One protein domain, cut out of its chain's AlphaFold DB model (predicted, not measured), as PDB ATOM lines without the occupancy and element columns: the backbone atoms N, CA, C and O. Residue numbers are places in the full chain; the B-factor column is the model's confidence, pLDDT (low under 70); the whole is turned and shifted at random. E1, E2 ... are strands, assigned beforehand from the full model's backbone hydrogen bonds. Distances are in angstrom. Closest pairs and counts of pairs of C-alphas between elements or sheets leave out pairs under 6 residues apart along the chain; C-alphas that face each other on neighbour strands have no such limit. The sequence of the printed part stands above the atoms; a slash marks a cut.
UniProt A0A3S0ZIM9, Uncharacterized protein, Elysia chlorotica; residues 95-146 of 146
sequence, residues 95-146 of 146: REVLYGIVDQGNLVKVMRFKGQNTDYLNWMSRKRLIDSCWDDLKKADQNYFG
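What this domain is: This is residues 95 to 146 of the 146 residues of an uncharacterized protein of Elysia chlorotica (UniProt A0A3S0ZIM9). A long, bent two-stranded hairpin, E1 and E2, is widened by the short strand E3 beside the later part of E2, and two long loop stretches gather at the end of the hairpin away from its tight turn. The printed part has 52 residues with no named helix and three named strands, E1, E2 and E3 along the chain. The antiparallel sheet has the order E1, E2, E3, and the class is all strand, though under half of the residues, 21 of 52, are in named elements. The whole is compact, with a radius of gyration of the C-alphas of 11.3 A and spans of 33 by 22 by 19 A.

How they stand to each other: The inner strand is E2, residues 106 to 114, which bends by 62 degrees at residue 109. Its antiparallel neighbour E1, residues 96 to 103, is an edge strand at 161 degrees between directions. In this hairpin the C-alphas of Gly 100 and Val 110 face each other at 4.5 A, and N 99 and O 111 are within hydrogen-bond range at 2.9 A. The other edge strand, E3, residues 129 to 132, forms a hairpin with E2, antiparallel at 160 degrees. The C-alphas of Phe 113 and Leu 129 face each other at 4.4 A, and N 130 and O 112 are within hydrogen-bond range at 2.8 A. The three strands make a meander, each the antiparallel neighbour of the one before.

Where its parts are: E1 begins at C-alpha 96 (-147.718, 33.448, 73.354) and measures 22.4 A. E2 measures 23.6 A from C-alpha 106 (-131.679, 40.370, 84.444). E3 measures 7.4 A and ends at C-alpha 132 (-146.481, 32.423, 86.359).

The domain as a whole: The farthest C-alphas, those of Gln 104 and Asn 117, are 33.9 A apart. The printed part has no cut and ends at the chain's last residue, 146. The link E1 to E2 is tight, and the link E2 to E3, residues 115 to 128, is long. Mean pLDDT of the printed part is 86.4; residues 137 to 138 and 140 to 146 are under 70.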
ATOM      1  N   ARG A  95    -148.680  33.529  69.198       96.44
ATOM      2  CA  ARG A  95    -148.812  32.242  69.901       96.44
ATOM      3  C   ARG A  95    -148.838  32.435  71.413       96.44
ATOM      4  O   ARG A  95    -149.721  31.919  72.097       96.44
ATOM      5  N   GLU A  96    -147.876  33.183  71.929       97.12
ATOM      6  CA  GLU A  96    -147.718  33.448  73.354       97.12
ATOM      7  C   GLU A  96    -147.366  34.916  73.575       97.12
ATOM      8  O   GLU A  96    -146.744  35.544  72.721       97.12
ATOM      9  N   VAL A  97    -147.750  35.443  74.733       97.12
ATOM     10  CA  VAL A  97    -147.286  36.738  75.230       97.12
ATOM     11  C   VAL A  97    -146.466  36.494  76.483       97.12
ATOM     12  O   VAL A  97    -146.946  35.856  77.421       97.12
ATOM     13  N   LEU A  98    -145.236  37.004  76.487       95.81
ATOM     14  CA  LEU A  98    -144.340  36.983  77.635       95.81
ATOM     15  C   LEU A  98    -144.365  38.357  78.303       95.81
ATOM     16  O   LEU A  98    -144.021  39.361  77.681       95.81
ATOM     17  N   TYR A  99    -144.745  38.392  79.575       94.88
ATOM     18  CA  TYR A  99    -144.595  39.568  80.422       94.88
ATOM     19  C   TYR A  99    -143.440  39.336  81.389       94.88
ATOM     20  O   TYR A  99    -143.461  38.375  82.159       94.88
ATOM     21  N   GLY A 100    -142.438  40.209  81.340       93.62
ATOM     22  CA  GLY A 100    -141.206  40.087  82.109       93.62
ATOM     23  C   GLY A 100    -140.963  41.283  83.018       93.62
ATOM     24  O   GLY A 100    -141.151  42.422  82.599       93.62
ATOM     25  N   ILE A 101    -140.492  41.026  84.239       93.62
ATOM     26  CA  ILE A 101    -139.888  42.048  85.099       93.62
ATOM     27  C   ILE A 101    -138.383  41.878  85.042       93.62
ATOM     28  O   ILE A 101    -137.859  40.779  85.240       93.62
ATOM     29  N   VAL A 102    -137.710  42.988  84.786       93.88
ATOM     30  CA  VAL A 102    -136.263  43.067  84.686       93.88
ATOM     31  C   VAL A 102    -135.740  43.863  85.872       93.88
ATOM     32  O   VAL A 102    -136.240  44.951  86.149       93.88
ATOM     33  N   ASP A 103    -134.721  43.332  86.535       92.56
ATOM     34  CA  ASP A 103    -133.994  44.017  87.598       92.56
ATOM     35  C   ASP A 103    -132.486  43.867  87.376       92.56
ATOM     36  O   ASP A 103    -131.995  42.786  87.041       92.56
ATOM     37  N   GLN A 104    -131.754  44.976  87.495       91.19
ATOM     38  CA  GLN A 104    -130.304  45.051  87.256       91.19
ATOM     39  C   GLN A 104    -129.839  44.382  85.944       91.19
ATOM     40  O   GLN A 104    -128.769  43.774  85.867       91.19
ATOM     41  N   GLY A 105    -130.659  44.481  84.895       89.75
ATOM     42  CA  GLY A 105    -130.375  43.900  83.585       89.75
ATOM     43  C   GLY A 105    -130.672  42.400  83.456       89.75
ATOM     44  O   GLY A 105    -130.311  41.802  82.447       89.75
ATOM     45  N   ASN A 106    -131.316  41.785  84.449       90.62
ATOM     46  CA  ASN A 106    -131.679  40.370  84.444       90.62
ATOM     47  C   ASN A 106    -133.198  40.204  84.474       90.62
ATOM     48  O   ASN A 106    -133.894  40.916  85.193       90.62
ATOM     49  N   LEU A 107    -133.716  39.227  83.731       90.88
ATOM     50  CA  LEU A 107    -135.124  38.849  83.785       90.88
ATOM     51  C   LEU A 107    -135.391  38.077  85.088       90.88
ATOM     52  O   LEU A 107    -134.976  36.930  85.228       90.88
ATOM     53  N   VAL A 108    -136.054  38.711  86.057       92.31
ATOM     54  CA  VAL A 108    -136.227  38.164  87.418       92.31
ATOM     55  C   VAL A 108    -137.591  37.526  87.656       92.31
ATOM     56  O   VAL A 108    -137.739  36.681  88.541       92.31
ATOM     57  N   LYS A 109    -138.606  37.929  86.888       90.44
ATOM     58  CA  LYS A 109    -139.959  37.372  86.960       90.44
ATOM     59  C   LYS A 109    -140.572  37.310  85.574       90.44
ATOM     60  O   LYS A 109    -140.358  38.217  84.772       90.44
ATOM     61  N   VAL A 110    -141.361  36.270  85.321       91.50
ATOM     62  CA  VAL A 110    -142.043  36.065  84.043       91.50
ATOM     63  C   VAL A 110    -143.453  35.523  84.229       91.50
ATOM     64  O   VAL A 110    -143.745  34.778  85.167       91.50
ATOM     65  N   MET A 111    -144.311  35.882  83.287       92.62
ATOM     66  CA  MET A 111    -145.591  35.237  83.035       92.62
ATOM     67  C   MET A 111    -145.734  34.973  81.552       92.62
ATOM     68  O   MET A 111    -145.429  35.848  80.737       92.62
ATOM     69  N   ARG A 112    -146.273  33.805  81.212       94.62
ATOM     70  CA  ARG A 112    -146.632  33.473  79.836       94.62
ATOM     71  C   ARG A 112    -148.131  33.324  79.698       94.62
ATOM     72  O   ARG A 112    -148.786  32.683  80.518       94.62
ATOM     73  N   PHE A 113    -148.664  33.880  78.622       95.69
ATOM     74  CA  PHE A 113    -150.080  33.826  78.284       95.69
ATOM     75  C   PHE A 113    -150.273  33.284  76.873       95.69
ATOM     76  O   PHE A 113    -149.445  33.510  75.996       95.69
ATOM     77  N   LYS A 114    -151.403  32.622  76.628       97.00
ATOM     78  CA  LYS A 114    -151.882  32.275  75.287       97.00
ATOM     79  C   LYS A 114    -152.281  33.546  74.538       97.00
ATOM     80  O   LYS A 114    -153.220  34.227  74.956       97.00
ATOM     81  N   GLY A 115    -151.606  33.826  73.426       96.69
ATOM     82  CA  GLY A 115    -151.853  35.007  72.588       96.69
ATOM     83  C   GLY A 115    -152.870  34.790  71.465       96.69
ATOM     84  O   GLY A 115    -153.254  35.739  70.785       96.69
ATOM     85  N   GLN A 116    -153.331  33.555  71.241       96.81
ATOM     86  CA  GLN A 116    -154.258  33.282  70.143       96.81
ATOM     87  C   GLN A 116    -155.611  33.943  70.404       96.81
ATOM     88  O   GLN A 116    -156.171  33.830  71.500       96.81
ATOM     89  N   ASN A 117    -156.180  34.560  69.367       95.00
ATOM     90  CA  ASN A 117    -157.466  35.257  69.441       95.00
ATOM     91  C   ASN A 117    -157.479  36.318  70.558       95.00
ATOM     92  O   ASN A 117    -158.439  36.394  71.331       95.00
ATOM     93  N   THR A 118    -156.377  37.058  70.702       95.62
ATOM     94  CA  THR A 118    -156.283  38.251  71.549       95.62
ATOM     95  C   THR A 118    -155.991  39.475  70.696       95.62
ATOM     96  O   THR A 118    -155.585  39.351  69.542       95.62
ATOM     97  N   ASP A 119    -156.143  40.643  71.300       95.44
ATOM     98  CA  ASP A 119    -155.480  41.872  70.881       95.44
ATOM     99  C   ASP A 119    -154.435  42.277  71.938       95.44
ATOM    100  O   ASP A 119    -154.207  41.561  72.924       95.44
ATOM    101  N   TYR A 120    -153.791  43.425  71.730       95.00
ATOM    102  CA  TYR A 120    -152.806  43.979  72.657       95.00
ATOM    103  C   TYR A 120    -153.414  44.459  73.991       95.00
ATOM    104  O   TYR A 120    -152.672  44.716  74.929       95.00
ATOM    105  N   LEU A 121    -154.738  44.550  74.126       94.75
ATOM    106  CA  LEU A 121    -155.417  44.977  75.352       94.75
ATOM    107  C   LEU A 121    -156.106  43.827  76.098       94.75
ATOM    108  O   LEU A 121    -156.452  44.002  77.252       94.75
ATOM    109  N   ASN A 122    -156.298  42.643  75.517       93.81
ATOM    110  CA  ASN A 122    -157.075  41.574  76.169       93.81
ATOM    111  C   ASN A 122    -156.317  40.247  76.376       93.81
ATOM    112  O   ASN A 122    -156.892  39.251  76.833       93.81
ATOM    113  N   TRP A 123    -155.018  40.207  76.061       94.50
ATOM    114  CA  TRP A 123    -154.195  39.005  76.239       94.50
ATOM    115  C   TRP A 123    -153.965  38.644  77.713       94.50
ATOM    116  O   TRP A 123    -153.890  37.458  78.050       94.50
ATOM    117  N   MET A 124    -153.892  39.642  78.601       92.00
ATOM    118  CA  MET A 124    -153.639  39.440  80.027       92.00
ATOM    119  C   MET A 124    -154.924  39.025  80.742       92.00
ATOM    120  O   MET A 124    -155.662  39.847  81.280       92.00
ATOM    121  N   SER A 125    -155.188  37.720  80.756       89.25
ATOM    122  CA  SER A 125    -156.281  37.150  81.539       89.25
ATOM    123  C   SER A 125    -155.924  35.795  82.127       89.25
ATOM    124  O   SER A 125    -155.145  35.026  81.558       89.25
ATOM    125  N   ARG A 126    -156.557  35.458  83.253       86.50
ATOM    126  CA  ARG A 126    -156.328  34.187  83.954       86.50
ATOM    127  C   ARG A 126    -156.572  32.964  83.068       86.50
ATOM    128  O   ARG A 126    -155.781  32.030  83.081       86.50
ATOM    129  N   LYS A 127    -157.629  32.984  82.247       89.44
ATOM    130  CA  LYS A 127    -157.973  31.887  81.313       89.44
ATOM    131  C   LYS A 127    -156.888  31.632  80.261       89.44
ATOM    132  O   LYS A 127    -156.871  30.568  79.645       89.44
ATOM    133  N   ARG A 128    -156.021  32.617  80.030       92.56
ATOM    134  CA  ARG A 128    -154.924  32.556  79.065       92.56
ATOM    135  C   ARG A 128    -153.583  32.289  79.732       92.56
ATOM    136  O   ARG A 128    -152.645  31.986  79.009       92.56
ATOM    137  N   LEU A 129    -153.484  32.367  81.059       92.06
ATOM    138  CA  LEU A 129    -152.239  32.132  81.781       92.06
ATOM    139  C   LEU A 129    -151.743  30.697  81.534       92.06
ATOM    140  O   LEU A 129    -152.449  29.730  81.814       92.06
ATOM    141  N   ILE A 130    -150.537  30.580  80.984       93.81
ATOM    142  CA  ILE A 130    -149.821  29.319  80.771       93.81
ATOM    143  C   ILE A 130    -149.012  29.010  82.026       93.81
ATOM    144  O   ILE A 130    -149.172  27.949  82.624       93.81
ATOM    145  N   ASP A 131    -148.175  29.958  82.444       89.75
ATOM    146  CA  ASP A 131    -147.413  29.878  83.681       89.75
ATOM    147  C   ASP A 131    -147.151  31.261  84.285       89.75
ATOM    148  O   ASP A 131    -147.301  32.305  83.649       89.75
ATOM    149  N   SER A 132    -146.816  31.245  85.572       86.69
ATOM    150  CA  SER A 132    -146.481  32.423  86.359       86.69
ATOM    151  C   SER A 132    -145.621  32.014  87.543       86.69
ATOM    152  O   SER A 132    -145.910  31.014  88.213       86.69
ATOM    153  N   CYS A 133    -144.612  32.825  87.845       81.44
ATOM    154  CA  CYS A 133    -143.862  32.741  89.096       81.44
ATOM    155  C   CYS A 133    -144.586  33.386  90.299       81.44
ATOM    156  O   CYS A 133    -144.021  33.423  91.391       81.44
ATOM    157  N   TRP A 134    -145.803  33.903  90.108       80.31
ATOM    158  CA  TRP A 134    -146.666  34.465  91.148       80.31
ATOM    159  C   TRP A 134    -147.852  33.538  91.440       80.31
ATOM    160  O   TRP A 134    -148.606  33.157  90.539       80.31
ATOM    161  N   ASP A 135    -148.026  33.163  92.705       76.50
ATOM    162  CA  ASP A 135    -149.037  32.180  93.112       76.50
ATOM    163  C   ASP A 135    -150.451  32.754  93.262       76.50
ATOM    164  O   ASP A 135    -151.439  32.028  93.127       76.50
ATOM    165  N   ASP A 136    -150.564  34.052  93.520       74.69
ATOM    166  CA  ASP A 136    -151.819  34.799  93.615       74.69
ATOM    167  C   ASP A 136    -152.471  35.011  92.240       74.69
ATOM    168  O   ASP A 136    -153.685  34.843  92.098       74.69
ATOM    169  N   LEU A 137    -151.676  35.251  91.196       69.75
ATOM    170  CA  LEU A 137    -152.168  35.385  89.819       69.75
ATOM    171  C   LEU A 137    -152.771  34.091  89.259       69.75
ATOM    172  O   LEU A 137    -153.641  34.135  88.392       69.75
ATOM    173  N   LYS A 138    -152.404  32.926  89.806       67.50
ATOM    174  CA  LYS A 138    -153.070  31.651  89.481       67.50
ATOM    175  C   LYS A 138    -154.505  31.591  90.022       67.50
ATOM    176  O   LYS A 138    -155.307  30.774  89.557       67.50
ATOM    177  N   LYS A 139    -154.837  32.428  91.011       70.69
ATOM    178  CA  LYS A 139    -156.095  32.401  91.773       70.69
ATOM    179  C   LYS A 139    -157.034  33.569  91.451       70.69
ATOM    180  O   LYS A 139    -158.231  33.421  91.681       70.69
ATOM    181  N   ALA A 140    -156.528  34.675  90.907       65.12
ATOM    182  CA  ALA A 140    -157.307  35.882  90.627       65.12
ATOM    183  C   ALA A 140    -157.872  35.918  89.196       65.12
ATOM    184  O   ALA A 140    -157.145  35.677  88.234       65.12
ATOM    185  N   ASP A 141    -159.150  36.279  89.041       62.81
ATOM    186  CA  ASP A 141    -159.714  36.653  87.740       62.81
ATOM    187  C   ASP A 141    -159.330  38.107  87.443       62.81
ATOM    188  O   ASP A 141    -159.717  39.012  88.176       62.81
ATOM    189  N   GLN A 142    -158.536  38.334  86.394       65.31
ATOM    190  CA  GLN A 142    -158.091  39.675  86.012       65.31
ATOM    191  C   GLN A 142    -158.308  39.920  84.516       65.31
ATOM    192  O   GLN A 142    -157.936  39.082  83.696       65.31
ATOM    193  N   ASN A 143    -158.907  41.067  84.190       61.75
ATOM    194  CA  ASN A 143    -158.755  41.769  82.918       61.75
ATOM    195  C   ASN A 143    -158.241  43.172  83.269       61.75
ATOM    196  O   ASN A 143    -159.013  44.013  83.719       61.75
ATOM    197  N   TYR A 144    -156.929  43.392  83.181       63.59
ATOM    198  CA  TYR A 144    -156.312  44.616  83.715       63.59
ATOM    199  C   TYR A 144    -156.598  45.861  82.856       63.59
ATOM    200  O   TYR A 144    -156.506  46.988  83.334       63.59
ATOM    201  N   PHE A 145    -156.959  45.671  81.588       62.09
ATOM    202  CA  PHE A 145    -157.040  46.758  80.612       62.09
ATOM    203  C   PHE A 145    -158.461  47.300  80.374       62.09
ATOM    204  O   PHE A 145    -158.598  48.309  79.674       62.09
ATOM    205  N   GLY A 146    -159.477  46.695  81.011       47.66
ATOM    206  CA  GLY A 146    -160.898  47.047  80.874       47.66
ATOM    207  C   GLY A 146    -161.645  46.084  79.971       47.66
ATOM    208  O   GLY A 146    -161.491  46.208  78.741       47.66
TER     209      GLY A 146